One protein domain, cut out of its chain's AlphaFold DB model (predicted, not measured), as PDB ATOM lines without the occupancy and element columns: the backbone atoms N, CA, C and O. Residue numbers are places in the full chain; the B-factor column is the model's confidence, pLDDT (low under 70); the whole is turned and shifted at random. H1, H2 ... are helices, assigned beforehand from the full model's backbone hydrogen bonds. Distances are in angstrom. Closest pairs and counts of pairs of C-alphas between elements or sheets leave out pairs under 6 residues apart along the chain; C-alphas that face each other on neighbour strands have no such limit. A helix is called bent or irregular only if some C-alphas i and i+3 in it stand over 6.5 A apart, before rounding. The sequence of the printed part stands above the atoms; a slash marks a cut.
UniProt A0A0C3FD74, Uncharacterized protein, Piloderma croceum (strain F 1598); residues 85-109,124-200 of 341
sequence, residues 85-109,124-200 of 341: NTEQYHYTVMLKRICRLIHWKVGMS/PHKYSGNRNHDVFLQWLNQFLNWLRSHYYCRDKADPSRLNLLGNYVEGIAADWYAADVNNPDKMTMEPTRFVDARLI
ATOM      1  N   ASN A  85      16.906  60.441  78.407       69.44
ATOM      2  CA  ASN A  85      17.975  60.916  79.257       69.44
ATOM      3  C   ASN A  85      18.952  59.739  79.485       69.44
ATOM      4  O   ASN A  85      18.568  58.572  79.615       69.44
ATOM      5  N   THR A  86      20.256  60.019  79.446       67.44
ATOM      6  CA  THR A  86      21.311  59.000  79.599       67.44
ATOM      7  C   THR A  86      21.135  58.182  80.888       67.44
ATOM      8  O   THR A  86      21.524  57.015  80.952       67.44
ATOM      9  N   GLU A  87      20.502  58.777  81.898       68.75
ATOM     10  CA  GLU A  87      20.202  58.176  83.198       68.75
ATOM     11  C   GLU A  87      19.145  57.060  83.115       68.75
ATOM     12  O   GLU A  87      19.360  55.977  83.660       68.75
ATOM     13  N   GLN A  88      18.051  57.265  82.378       71.38
ATOM     14  CA  GLN A  88      16.988  56.283  82.135       71.38
ATOM     15  C   GLN A  88      17.544  55.098  81.359       71.38
ATOM     16  O   GLN A  88      17.324  53.950  81.738       71.38
ATOM     17  N   TYR A  89      18.325  55.355  80.305       73.50
ATOM     18  CA  TYR A  89      18.931  54.272  79.535       73.50
ATOM     19  C   TYR A  89      19.870  53.423  80.404       73.50
ATOM     20  O   TYR A  89      19.800  52.190  80.395       73.50
ATOM     21  N   HIS A  90      20.718  54.080  81.201       77.56
ATOM     22  CA  HIS A  90      21.597  53.404  82.153       77.56
ATOM     23  C   HIS A  90      20.803  52.569  83.163       77.56
ATOM     24  O   HIS A  90      21.133  51.404  83.394       77.56
ATOM     25  N   TYR A  91      19.710  53.116  83.698       78.88
ATOM     26  CA  TYR A  91      18.810  52.411  84.605       78.88
ATOM     27  C   TYR A  91      18.219  51.148  83.969       78.88
ATOM     28  O   TYR A  91      18.339  50.060  84.537       78.88
ATOM     29  N   THR A  92      17.646  51.249  82.767       80.81
ATOM     30  CA  THR A  92      17.032  50.110  82.071       80.81
ATOM     31  C   THR A  92      18.051  49.011  81.770       80.81
ATOM     32  O   THR A  92      17.765  47.824  81.956       80.81
ATOM     33  N   VAL A  93      19.258  49.375  81.322       85.50
ATOM     34  CA  VAL A  93      20.336  48.409  81.051       85.50
ATOM     35  C   VAL A  93      20.780  47.713  82.339       85.50
ATOM     36  O   VAL A  93      20.915  46.484  82.365       85.50
ATOM     37  N   MET A  94      20.957  48.473  83.421       86.81
ATOM     38  CA  MET A  94      21.333  47.936  84.728       86.81
ATOM     39  C   MET A  94      20.259  47.008  85.293       86.81
ATOM     40  O   MET A  94      20.581  45.909  85.748       86.81
ATOM     41  N   LEU A  95      18.986  47.393  85.197       86.00
ATOM     42  CA  LEU A  95      17.860  46.582  85.645       86.00
ATOM     43  C   LEU A  95      17.803  45.252  84.886       86.00
ATOM     44  O   LEU A  95      17.820  44.190  85.506       86.00
ATOM     45  N   LYS A  96      17.852  45.292  83.546       88.88
ATOM     46  CA  LYS A  96      17.879  44.080  82.707       88.88
ATOM     47  C   LYS A  96      19.021  43.148  83.104       88.88
ATOM     48  O   LYS A  96      18.852  41.926  83.132       88.88
ATOM     49  N   ARG A  97      20.189  43.701  83.432       89.12
ATOM     50  CA  ARG A  97      21.342  42.915  83.878       89.12
ATOM     51  C   ARG A  97      21.132  42.289  85.256       89.12
ATOM     52  O   ARG A  97      21.451  41.112  85.419       89.12
ATOM     53  N   ILE A  98      20.595  43.036  86.219       92.00
ATOM     54  CA  ILE A  98      20.278  42.539  87.566       92.00
ATOM     55  C   ILE A  98      19.269  41.388  87.476       92.00
ATOM     56  O   ILE A  98      19.529  40.311  88.012       92.00
ATOM     57  N   CYS A  99      18.182  41.555  86.717       91.12
ATOM     58  CA  CYS A  99      17.179  40.507  86.511       91.12
ATOM     59  C   CYS A  99      17.792  39.244  85.890       91.12
ATOM     60  O   CYS A  99      17.576  38.138  86.388       91.12
ATOM     61  N   ARG A 100      18.626  39.395  84.847       91.75
ATOM     62  CA  ARG A 100      19.350  38.266  84.234       91.75
ATOM     63  C   ARG A 100      20.264  37.561  85.232       91.75
ATOM     64  O   ARG A 100      20.305  36.334  85.241       91.75
ATOM     65  N   LEU A 101      20.974  38.311  86.075       91.62
ATOM     66  CA  LEU A 101      21.870  37.750  87.084       91.62
ATOM     67  C   LEU A 101      21.100  36.932  88.129       91.62
ATOM     68  O   LEU A 101      21.492  35.804  88.425       91.62
ATOM     69  N   ILE A 102      19.992  37.468  88.644       93.69
ATOM     70  CA  ILE A 102      19.115  36.775  89.595       93.69
ATOM     71  C   ILE A 102      18.563  35.492  88.967       93.69
ATOM     72  O   ILE A 102      18.729  34.407  89.526       93.69
ATOM     73  N   HIS A 103      17.974  35.590  87.772       90.88
ATOM     74  CA  HIS A 103      17.408  34.438  87.076       90.88
ATOM     75  C   HIS A 103      18.462  33.349  86.818       90.88
ATOM     76  O   HIS A 103      18.250  32.179  87.138       90.88
ATOM     77  N   TRP A 104      19.641  33.735  86.322       92.38
ATOM     78  CA  TRP A 104      20.754  32.817  86.072       92.38
ATOM     79  C   TRP A 104      21.239  32.102  87.342       92.38
ATOM     80  O   TRP A 104      21.512  30.898  87.329       92.38
ATOM     81  N   LYS A 105      21.364  32.830  88.458       94.12
ATOM     82  CA  LYS A 105      21.952  32.298  89.693       94.12
ATOM     83  C   LYS A 105      20.966  31.492  90.528       94.12
ATOM     84  O   LYS A 105      21.344  30.420  90.996       94.12
ATOM     85  N   VAL A 106      19.745  31.982  90.712       94.31
ATOM     86  CA  VAL A 106      18.771  31.405  91.657       94.31
ATOM     87  C   VAL A 106      17.417  31.075  91.027       94.31
ATOM     88  O   VAL A 106      16.639  30.356  91.648       94.31
ATOM     89  N   GLY A 107      17.137  31.522  89.797       89.88
ATOM     90  CA  GLY A 107      15.901  31.170  89.082       89.88
ATOM     91  C   GLY A 107      15.864  29.705  88.632       89.88
ATOM     92  O   GLY A 107      14.829  29.048  88.696       89.88
ATOM     93  N   MET A 108      17.014  29.144  88.253       88.31
ATOM     94  CA  MET A 108      17.108  27.740  87.838       88.31
ATOM     95  C   MET A 108      17.195  26.788  89.035       88.31
ATOM     96  O   MET A 108      17.969  27.009  89.966       88.31
ATOM     97  N   SER A 109      16.454  25.676  88.989       85.12
ATOM     98  CA  SER A 109      16.555  24.625  90.003       85.12
ATOM     99  C   SER A 109      17.899  23.910  89.928       85.12
ATOM    100  O   SER A 109      18.311  23.469  88.855       85.12
ATOM    101  N   PRO A 124      28.022  36.157 102.915       96.31
ATOM    102  CA  PRO A 124      28.274  37.423 102.251       96.31
ATOM    103  C   PRO A 124      28.286  38.570 103.268       96.31
ATOM    104  O   PRO A 124      27.647  38.512 104.319       96.31
ATOM    105  N   HIS A 125      28.998  39.641 102.928       97.25
ATOM    106  CA  HIS A 125      28.985  40.871 103.718       97.25
ATOM    107  C   HIS A 125      27.611  41.547 103.629       97.25
ATOM    108  O   HIS A 125      26.875  41.347 102.659       97.25
ATOM    109  N   LYS A 126      27.274  42.369 104.625       98.31
ATOM    110  CA  LYS A 126      26.068  43.197 104.573       98.31
ATOM    111  C   LYS A 126      26.254  44.363 103.606       98.31
ATOM    112  O   LYS A 126      27.363  44.863 103.431       98.31
ATOM    113  N   TYR A 127      25.166  44.775 102.967       98.44
ATOM    114  CA  TYR A 127      25.151  45.932 102.081       98.44
ATOM    115  C   TYR A 127      24.469  47.125 102.738       98.44
ATOM    116  O   TYR A 127      23.320  47.029 103.157       98.44
ATOM    117  N   SER A 128      25.171  48.255 102.773       97.69
ATOM    118  CA  SER A 128      24.748  49.463 103.485       97.69
ATOM    119  C   SER A 128      23.959  50.478 102.647       97.69
ATOM    120  O   SER A 128      23.532  51.504 103.174       97.69
ATOM    121  N   GLY A 129      23.776  50.232 101.342       94.69
ATOM    122  CA  GLY A 129      23.137  51.193 100.427       94.69
ATOM    123  C   GLY A 129      24.112  52.092  99.653       94.69
ATOM    124  O   GLY A 129      23.787  53.237  99.347       94.69
ATOM    125  N   ASN A 130      25.319  51.608  99.340       94.88
ATOM    126  CA  ASN A 130      26.317  52.378  98.588       94.88
ATOM    127  C   ASN A 130      25.814  52.768  97.179       94.88
ATOM    128  O   ASN A 130      25.391  51.919  96.403       94.88
ATOM    129  N   ARG A 131      25.932  54.046  96.796       90.50
ATOM    130  CA  ARG A 131      25.475  54.544  95.481       90.50
ATOM    131  C   ARG A 131      26.288  54.016  94.288       90.50
ATOM    132  O   ARG A 131      25.862  54.166  93.146       90.50
ATOM    133  N   ASN A 132      27.453  53.412  94.518       91.19
ATOM    134  CA  ASN A 132      28.271  52.827  93.464       91.19
ATOM    135  C   ASN A 132      27.680  51.490  92.982       91.19
ATOM    136  O   ASN A 132      27.611  50.503  93.719       91.19
ATOM    137  N   HIS A 133      27.319  51.448  91.700       90.50
ATOM    138  CA  HIS A 133      26.741  50.277  91.047       90.50
ATOM    139  C   HIS A 133      27.648  49.044  91.088       90.50
ATOM    140  O   HIS A 133      27.145  47.928  91.210       90.50
ATOM    141  N   ASP A 134      28.965  49.222  91.014       91.62
ATOM    142  CA  ASP A 134      29.914  48.108  91.012       91.62
ATOM    143  C   ASP A 134      29.978  47.433  92.376       91.62
ATOM    144  O   ASP A 134      29.960  46.204  92.464       91.62
ATOM    145  N   VAL A 135      29.941  48.239  93.439       94.56
ATOM    146  CA  VAL A 135      29.869  47.757  94.822       94.56
ATOM    147  C   VAL A 135      28.582  46.960  95.031       94.56
ATOM    148  O   VAL A 135      28.626  45.841  95.547       94.56
ATOM    149  N   PHE A 136      27.444  47.487  94.565       95.62
ATOM    150  CA  PHE A 136      26.165  46.782  94.639       95.62
ATOM    151  C   PHE A 136      26.174  45.466  93.850       95.62
ATOM    152  O   PHE A 136      25.786  44.427  94.378       95.62
ATOM    153  N   LEU A 137      26.641  45.472  92.597       94.44
ATOM    154  CA  LEU A 137      26.671  44.273  91.756       94.44
ATOM    155  C   LEU A 137      27.624  43.204  92.295       94.44
ATOM    156  O   LEU A 137      27.318  42.010  92.215       94.44
ATOM    157  N   GLN A 138      28.768  43.612  92.844       96.19
ATOM    158  CA  GLN A 138      29.708  42.701  93.483       96.19
ATOM    159  C   GLN A 138      29.069  42.031  94.700       96.19
ATOM    160  O   GLN A 138      29.115  40.801  94.809       96.19
ATOM    161  N   TRP A 139      28.436  42.818  95.573       97.88
ATOM    162  CA  TRP A 139      27.702  42.299  96.722       97.88
ATOM    163  C   TRP A 139      26.565  41.363  96.294       97.88
ATOM    164  O   TRP A 139      26.500  40.223  96.755       97.88
ATOM    165  N   LEU A 140      25.728  41.785  95.343       97.00
ATOM    166  CA  LEU A 140      24.599  40.999  94.851       97.00
ATOM    167  C   LEU A 140      25.071  39.655  94.290       97.00
ATOM    168  O   LEU A 140      24.482  38.615  94.575       97.00
ATOM    169  N   ASN A 141      26.166  39.636  93.527       96.31
ATOM    170  CA  ASN A 141      26.730  38.393  93.016       96.31
ATOM    171  C   ASN A 141      27.218  37.470  94.148       96.31
ATOM    172  O   ASN A 141      26.994  36.261  94.074       96.31
ATOM    173  N   GLN A 142      27.852  38.000  95.201       97.19
ATOM    174  CA  GLN A 142      28.245  37.205  96.374       97.19
ATOM    175  C   GLN A 142      27.021  36.621  97.090       97.19
ATOM    176  O   GLN A 142      26.974  35.412  97.322       97.19
ATOM    177  N   PHE A 143      26.008  37.451  97.352       97.38
ATOM    178  CA  PHE A 143      24.759  37.046  97.992       97.38
ATOM    179  C   PHE A 143      24.020  35.960  97.197       97.38
ATOM    180  O   PHE A 143      23.657  34.917  97.740       97.38
ATOM    181  N   LEU A 144      23.877  36.132  95.879       96.38
ATOM    182  CA  LEU A 144      23.223  35.147  95.014       96.38
ATOM    183  C   LEU A 144      23.998  33.828  94.920       96.38
ATOM    184  O   LEU A 144      23.383  32.764  94.859       96.38
ATOM    185  N   ASN A 145      25.334  33.865  94.913       95.50
ATOM    186  CA  ASN A 145      26.136  32.639  94.948       95.50
ATOM    187  C   ASN A 145      25.969  31.893  96.276       95.50
ATOM    188  O   ASN A 145      25.878  30.666  96.269       95.50
ATOM    189  N   TRP A 146      25.879  32.624  97.388       96.31
ATOM    190  CA  TRP A 146      25.611  32.047  98.702       96.31
ATOM    191  C   TRP A 146      24.213  31.415  98.776       96.31
ATOM    192  O   TRP A 146      24.077  30.272  99.211       96.31
ATOM    193  N   LEU A 147      23.173  32.083  98.264       95.44
ATOM    194  CA  LEU A 147      21.832  31.490  98.162       95.44
ATOM    195  C   LEU A 147      21.844  30.214  97.315       95.44
ATOM    196  O   LEU A 147      21.263  29.194  97.693       95.44
ATOM    197  N   ARG A 148      22.557  30.259  96.185       94.19
ATOM    198  CA  ARG A 148      22.713  29.128  95.270       94.19
ATOM    199  C   ARG A 148      23.396  27.933  95.940       94.19
ATOM    200  O   ARG A 148      22.954  26.806  95.735       94.19
ATOM    201  N   SER A 149      24.436  28.149  96.752       92.88
ATOM    202  CA  SER A 149      25.138  27.061  97.456       92.88
ATOM    203  C   SER A 149      24.300  26.418  98.564       92.88
ATOM    204  O   SER A 149      24.514  25.252  98.889       92.88
ATOM    205  N   HIS A 150      23.337  27.156  99.118       91.75
ATOM    206  CA  HIS A 150      22.400  26.679 100.139       91.75
ATOM    207  C   HIS A 150      21.073  26.166  99.557       91.75
ATOM    208  O   HIS A 150      20.164  25.819 100.306       91.75
ATOM    209  N   TYR A 151      20.973  26.069  98.226       91.81
ATOM    210  CA  TYR A 151      19.804  25.562  97.501       91.81
ATOM    211  C   TYR A 151      18.528  26.395  97.678       91.81
ATOM    212  O   TYR A 151      17.425  25.895  97.454       91.81
ATOM    213  N   TYR A 152      18.665  27.689  97.976       91.88
ATOM    214  CA  TYR A 152      17.571  28.662  97.881       91.88
ATOM    215  C   TYR A 152      17.343  29.068  96.416       91.88
ATOM    216  O   TYR A 152      17.465  30.232  96.038       91.88
ATOM    217  N   CYS A 153      17.055  28.082  95.571       89.56
ATOM    218  CA  CYS A 153      16.757  28.263  94.155       89.56
ATOM    219  C   CYS A 153      15.271  28.004  93.885       89.56
ATOM    220  O   CYS A 153      14.621  27.298  94.659       89.56
ATOM    221  N   ARG A 154      14.775  28.494  92.740       88.12
ATOM    222  CA  ARG A 154      13.376  28.418  92.279       88.12
ATOM    223  C   ARG A 154      12.443  29.412  92.969       88.12
ATOM    224  O   ARG A 154      12.644  29.813  94.113       88.12
ATOM    225  N   ASP A 155      11.360  29.731  92.279       84.81
ATOM    226  CA  ASP A 155      10.340  30.709  92.674       84.81
ATOM    227  C   ASP A 155       9.675  30.370  94.018       84.81
ATOM    228  O   ASP A 155       9.382  31.238  94.826       84.81
ATOM    229  N   LYS A 156       9.535  29.078  94.352       87.88
ATOM    230  CA  LYS A 156       8.983  28.657  95.657       87.88
ATOM    231  C   LYS A 156       9.832  29.099  96.854       87.88
ATOM    232  O   LYS A 156       9.320  29.149  97.967       87.88
ATOM    233  N   ALA A 157      11.114  29.375  96.631       90.56
ATOM    234  CA  ALA A 157      12.020  29.886  97.649       90.56
ATOM    235  C   ALA A 157      12.044  31.424  97.699       90.56
ATOM    236  O   ALA A 157      12.808  31.967  98.489       90.56
ATOM    237  N   ASP A 158      11.260  32.131  96.871       89.44
ATOM    238  CA  ASP A 158      11.220  33.601  96.852       89.44
ATOM    239  C   ASP A 158      10.928  34.209  98.233       89.44
ATOM    240  O   ASP A 158      11.731  35.037  98.665       89.44
ATOM    241  N   PRO A 159       9.905  33.764  98.997       89.50
ATOM    242  CA  PRO A 159       9.638  34.338 100.317       89.50
ATOM    243  C   PRO A 159      10.812  34.148 101.286       89.50
ATOM    244  O   PRO A 159      11.164  35.046 102.046       89.50
ATOM    245  N   SER A 160      11.473  32.987 101.229       93.75
ATOM    246  CA  SER A 160      12.667  32.720 102.035       93.75
ATOM    247  C   SER A 160      13.853  33.580 101.602       93.75
ATOM    248  O   SER A 160      14.591  34.060 102.457       93.75
ATOM    249  N   ARG A 161      14.035  33.806 100.293       93.81
ATOM    250  CA  ARG A 161      15.088  34.679  99.757       93.81
ATOM    251  C   ARG A 161      14.881  36.133 100.161       93.81
ATOM    252  O   ARG A 161      15.860  36.777 100.520       93.81
ATOM    253  N   LEU A 162      13.641  36.623 100.135       92.25
ATOM    254  CA  LEU A 162      13.300  37.967 100.604       92.25
ATOM    255  C   LEU A 162      13.569  38.105 102.103       92.25
ATOM    256  O   LEU A 162      14.314  38.989 102.496       92.25
ATOM    257  N   ASN A 163      13.100  37.167 102.927       93.38
ATOM    258  CA  ASN A 163      13.388  37.202 104.362       93.38
ATOM    259  C   ASN A 163      14.903  37.157 104.662       93.38
ATOM    260  O   ASN A 163      15.409  37.881 105.516       93.38
ATOM    261  N   LEU A 164      15.660  36.337 103.924       95.62
ATOM    262  CA  LEU A 164      17.119  36.294 104.043       95.62
ATOM    263  C   LEU A 164      17.770  37.610 103.613       95.62
ATOM    264  O   LEU A 164      18.699  38.046 104.284       95.62
ATOM    265  N   LEU A 165      17.287  38.247 102.543       96.25
ATOM    266  CA  LEU A 165      17.788  39.537 102.065       96.25
ATOM    267  C   LEU A 165      17.794  40.585 103.184       96.25
ATOM    268  O   LEU A 165      18.808  41.260 103.350       96.25
ATOM    269  N   GLY A 166      16.737  40.640 104.002       96.19
ATOM    270  CA  GLY A 166      16.648  41.539 105.158       96.19
ATOM    271  C   GLY A 166      17.796  41.389 106.165       96.19
ATOM    272  O   GLY A 166      18.221  42.367 106.771       96.19
ATOM    273  N   ASN A 167      18.370  40.189 106.302       97.38
ATOM    274  CA  ASN A 167      19.504  39.945 107.202       97.38
ATOM    275  C   ASN A 167      20.853  40.410 106.626       97.38
ATOM    276  O   ASN A 167      21.813  40.588 107.382       97.38
ATOM    277  N   TYR A 168      20.932  40.592 105.304       97.94
ATOM    278  CA  TYR A 168      22.151  40.944 104.566       97.94
ATOM    279  C   TYR A 168      22.155  42.384 104.040       97.94
ATOM    280  O   TYR A 168      23.038  42.760 103.268       97.94
ATOM    281  N   VAL A 169      21.213  43.206 104.496       97.88
ATOM    282  CA  VAL A 169      21.208  44.657 104.299       97.88
ATOM    283  C   VAL A 169      21.369  45.371 105.642       97.88
ATOM    284  O   VAL A 169      21.040  44.830 106.697       97.88
ATOM    285  N   GLU A 170      21.933  46.572 105.615       98.25
ATOM    286  CA  GLU A 170      22.116  47.438 106.782       98.25
ATOM    287  C   GLU A 170      22.017  48.918 106.383       98.25
ATOM    288  O   GLU A 170      21.968  49.247 105.196       98.25
ATOM    289  N   GLY A 171      21.969  49.816 107.370       97.31
ATOM    290  CA  GLY A 171      21.864  51.260 107.135       97.31
ATOM    291  C   GLY A 171      20.686  51.622 106.227       97.31
ATOM    292  O   GLY A 171      19.600  51.063 106.359       97.31
ATOM    293  N   ILE A 172      20.939  52.486 105.241       95.88
ATOM    294  CA  ILE A 172      19.915  52.998 104.318       95.88
ATOM    295  C   ILE A 172      19.244  51.860 103.527       95.88
ATOM    296  O   ILE A 172      18.056  51.924 103.216       95.88
ATOM    297  N   ALA A 173      19.979  50.788 103.209       96.38
ATOM    298  CA  ALA A 173      19.397  49.636 102.521       96.38
ATOM    299  C   ALA A 173      18.448  48.824 103.419       96.38
ATOM    300  O   ALA A 173      17.487  48.245 102.914       96.38
ATOM    301  N   ALA A 174      18.697  48.775 104.731       97.00
ATOM    302  CA  ALA A 174      17.771  48.151 105.673       97.00
ATOM    303  C   ALA A 174      16.508  48.997 105.871       97.00
ATOM    304  O   ALA A 174      15.418  48.428 105.914       97.00
ATOM    305  N   ASP A 175      16.641  50.325 105.908       95.88
ATOM    306  CA  ASP A 175      15.495  51.241 105.982       95.88
ATOM    307  C   ASP A 175      14.580  51.068 104.761       95.88
ATOM    308  O   ASP A 175      13.372  50.883 104.905       95.88
ATOM    309  N   TRP A 176      15.171  51.011 103.561       94.94
ATOM    310  CA  TRP A 176      14.458  50.678 102.325       94.94
ATOM    311  C   TRP A 176      13.763  49.312 102.407       94.94
ATOM    312  O   TRP A 176      12.577  49.192 102.107       94.94
ATOM    313  N   TYR A 177      14.474  48.272 102.855       94.31
ATOM    314  CA  TYR A 177      13.900  46.932 102.972       94.31
ATOM    315  C   TYR A 177      12.701  46.908 103.931       94.31
ATOM    316  O   TYR A 177      11.690  46.280 103.625       94.31
ATOM    317  N   ALA A 178      12.779  47.605 105.066       94.94
ATOM    318  CA  ALA A 178      11.679  47.701 106.018       94.94
ATOM    319  C   ALA A 178      10.476  48.471 105.451       94.94
ATOM    320  O   ALA A 178       9.341  48.047 105.650       94.94
ATOM    321  N   ALA A 179      10.721  49.571 104.733       91.31
ATOM    322  CA  ALA A 179       9.674  50.430 104.188       91.31
ATOM    323  C   ALA A 179       8.947  49.822 102.977       91.31
ATOM    324  O   ALA A 179       7.735  50.021 102.842       91.31
ATOM    325  N   ASP A 180       9.672  49.095 102.121       87.38
ATOM    326  CA  ASP A 180       9.176  48.666 100.807       87.38
ATOM    327  C   ASP A 180       9.004  47.153 100.660       87.38
ATOM    328  O   ASP A 180       8.061  46.707 100.013       87.38
ATOM    329  N   VAL A 181       9.892  46.347 101.248       88.12
ATOM    330  CA  VAL A 181       9.897  44.889 101.033       88.12
ATOM    331  C   VAL A 181       9.207  44.146 102.173       88.12
ATOM    332  O   VAL A 181       8.444  43.213 101.939       88.12
ATOM    333  N   ASN A 182       9.470  44.553 103.412       91.94
ATOM    334  CA  ASN A 182       8.935  43.946 104.629       91.94
ATOM    335  C   ASN A 182       7.872  44.835 105.287       91.94
ATOM    336  O   ASN A 182       7.792  44.924 106.513       91.94
ATOM    337  N   ASN A 183       7.072  45.504 104.460       88.69
ATOM    338  CA  ASN A 183       5.969  46.328 104.911       88.69
ATOM    339  C   ASN A 183       4.639  45.608 104.631       88.69
ATOM    340  O   ASN A 183       4.304  45.413 103.459       88.69
ATOM    341  N   PRO A 184       3.877  45.212 105.668       87.06
ATOM    342  CA  PRO A 184       2.594  44.542 105.475       87.06
ATOM    343  C   PRO A 184       1.590  45.408 104.705       87.06
ATOM    344  O   PRO A 184       0.778  44.857 103.969       87.06
ATOM    345  N   ASP A 185       1.683  46.735 104.809       88.19
ATOM    346  CA  ASP A 185       0.755  47.664 104.153       88.19
ATOM    347  C   ASP A 185       0.997  47.760 102.639       88.19
ATOM    348  O   ASP A 185       0.097  48.123 101.886       88.19
ATOM    349  N   LYS A 186       2.205  47.406 102.178       77.94
ATOM    350  CA  LYS A 186       2.571  47.359 100.751       77.94
ATOM    351  C   LYS A 186       2.523  45.950 100.165       77.94
ATOM    352  O   LYS A 186       2.763  45.765  98.973       77.94
ATOM    353  N   MET A 187       2.246  44.944 100.992       72.31
ATOM    354  CA  MET A 187       2.228  43.557 100.556       72.31
ATOM    355  C   MET A 187       0.942  43.306  99.768       72.31
ATOM    356  O   MET A 187      -0.141  43.145 100.328       72.31
ATOM    357  N   THR A 188       1.052  43.289  98.441       70.12
ATOM    358  CA  THR A 188      -0.047  42.870  97.570       70.12
ATOM    359  C   THR A 188      -0.455  41.431  97.897       70.12
ATOM    360  O   THR A 188       0.375  40.622  98.310       70.12
ATOM    361  N   MET A 189      -1.724  41.075  97.673       65.19
ATOM    362  CA  MET A 189      -2.223  39.706  97.905       65.19
ATOM    363  C   MET A 189      -1.479  38.642  97.071       65.19
ATOM    364  O   MET A 189      -1.505  37.458  97.414       65.19
ATOM    365  N   GLU A 190      -0.796  39.042  95.992       67.00
ATOM    366  CA  GLU A 190       0.133  38.173  95.273       67.00
ATOM    367  C   GLU A 190       1.500  38.108  95.977       67.00
ATOM    368  O   GLU A 190       2.084  39.152  96.280       67.00
ATOM    369  N   PRO A 191       2.058  36.901  96.213       61.31
ATOM    370  CA  PRO A 191       3.380  36.754  96.804       61.31
ATOM    371  C   PRO A 191       4.443  37.469  95.968       61.31
ATOM    372  O   PRO A 191       4.722  37.067  94.837       61.31
ATOM    373  N   THR A 192       5.080  38.483  96.552       67.06
ATOM    374  CA  THR A 192       6.214  39.180  95.947       67.06
ATOM    375  C   THR A 192       7.296  38.177  95.556       67.06
ATOM    376  O   THR A 192       7.885  37.505  96.411       67.06
ATOM    377  N   ARG A 193       7.582  38.057  94.256       70.38
ATOM    378  CA  ARG A 193       8.724  37.262  93.794       70.38
ATOM    379  C   ARG A 193      10.012  38.019  94.063       70.38
ATOM    380  O   ARG A 193      10.044  39.244  94.070       70.38
ATOM    381  N   PHE A 194      11.125  37.307  94.192       69.19
ATOM    382  CA  PHE A 194      12.427  37.940  94.406       69.19
ATOM    383  C   PHE A 194      12.871  38.799  93.205       69.19
ATOM    384  O   PHE A 194      13.681  39.708  93.355       69.19
ATOM    385  N   VAL A 195      12.338  38.516  92.011       65.62
ATOM    386  CA  VAL A 195      12.526  39.345  90.806       65.62
ATOM    387  C   VAL A 195      11.527  40.512  90.766       65.62
ATOM    388  O   VAL A 195      11.857  41.565  90.227       65.62
ATOM    389  N   ASP A 196      10.357  40.342  91.389       59.78
ATOM    390  CA  ASP A 196       9.230  41.280  91.342       59.78
ATOM    391  C   ASP A 196       9.213  42.257  92.518       59.78
ATOM    392  O   ASP A 196       8.495  43.245  92.454       59.78
ATOM    393  N   ALA A 197      10.054  42.072  93.543       55.97
ATOM    394  CA  ALA A 197      10.239  43.018  94.654       55.97
ATOM    395  C   ALA A 197      10.681  44.434  94.216       55.97
ATOM    396  O   ALA A 197      10.947  45.289  95.053       55.97
ATOM    397  N   ARG A 198      10.766  44.689  92.905       50.19
ATOM    398  CA  ARG A 198      11.006  45.995  92.293       50.19
ATOM    399  C   ARG A 198       9.985  46.396  91.213       50.19
ATOM    400  O   ARG A 198      10.095  47.494  90.690       50.19
ATOM    401  N   LEU A 199       9.039  45.522  90.860       49.22
ATOM    402  CA  LEU A 199       7.992  45.745  89.848       49.22
ATOM    403  C   LEU A 199       6.603  45.978  90.473       49.22
ATOM    404  O   LEU A 199       5.606  45.993  89.759       49.22
ATOM    405  N   ILE A 200       6.517  46.164  91.796       48.66
ATOM    406  CA  ILE A 200       5.244  46.357  92.523       48.66
ATOM    407  C   ILE A 200       4.520  47.661  92.119       48.66
ATOM    408  O   ILE A 200       3.384  47.893  92.515       48.66
TER     409      ILE A 200
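This is residues 85 to 109 and 124 to 200 of the 341 residues of an uncharacterized protein of Piloderma croceum (strain F 1598) (UniProt A0A0C3FD74). Two long helices, H1 and H2, run side by side the same way, and two shorter helices, H3 and H4, form a loose hairpin to one side of them. The first part of H1, residues 86 to 93, sticks out from the body with residue 85, and beyond H4 a tail without named elements, residues 182 to 200, loops out and folds back. The printed part has 102 residues with four named helices, H1 H2 H3 H4 along the chain, and no named strand; its class is all helix. It is compact, with a radius of gyration of the C-alphas of 13.5 A, and its spans are 36 by 32 by 24 A.

Begin with the longest helix, H1, residues 86 to 107, and look from it to H2, residues 133 to 149. They touch at a shallow tilt of 13 degrees and run the same way; H1 touches H2 with residues 98 to 106 alone, and the closest C-alphas, those of Val 106 and Arg 148, are 5.8 A apart. Next find H3, residues 155 to 167, which is irregular: C-alphas 156 and 159 are 7.4 A apart. H3 is close to H2 but not clearly touching, at a steep tilt of 57 degrees, with the closest C-alphas, those of Leu 147 and Arg 161, 7.6 A apart. H3 is also close to H1 but not clearly touching; the closest C-alphas, those of Gly 107 and Asp 155, are 6.6 A apart. H4, residues 171 to 181, forms a helical hairpin with H3: they touch and run opposite ways at a steep tilt of 36 degrees, only just past shallow. H3 touches H4 with residues 162 to 166 alone, and the closest C-alphas, those of Gly 166 and Tyr 177, are 6.4 A apart. H4 is apart from H1 and from H2. In H1, H2 and H4 every O i to N i+4 pair is within hydrogen-bond range; in H3, 6 of 9 are.

Find C-alpha 86 at (21.311, 59.000, 79.599); from there H1 runs 29.9 A to C-alpha 107. H2 runs 24.1 A from C-alpha 133 at (26.741, 50.277, 91.047) to C-alpha 149. H3 measures 19.5 A from first to last C-alpha, and H4 14.9 A, ending at C-alpha 181 at (9.897, 44.889, 101.033).

The C-alphas farthest apart, those of Asn 85 and His 150, are 40.3 A apart. Look for the cut after residue 109: residues 110 to 123 are not printed, and C-alphas 109 and 124 are 21.2 A apart across it, in the link from H1 to H2. The links from H2 to H3 and from H3 to H4 are tight. The mean pLDDT of the printed part is 87.1, and residues 85 to 87, 189 to 192 and 194 to 200 are under 70.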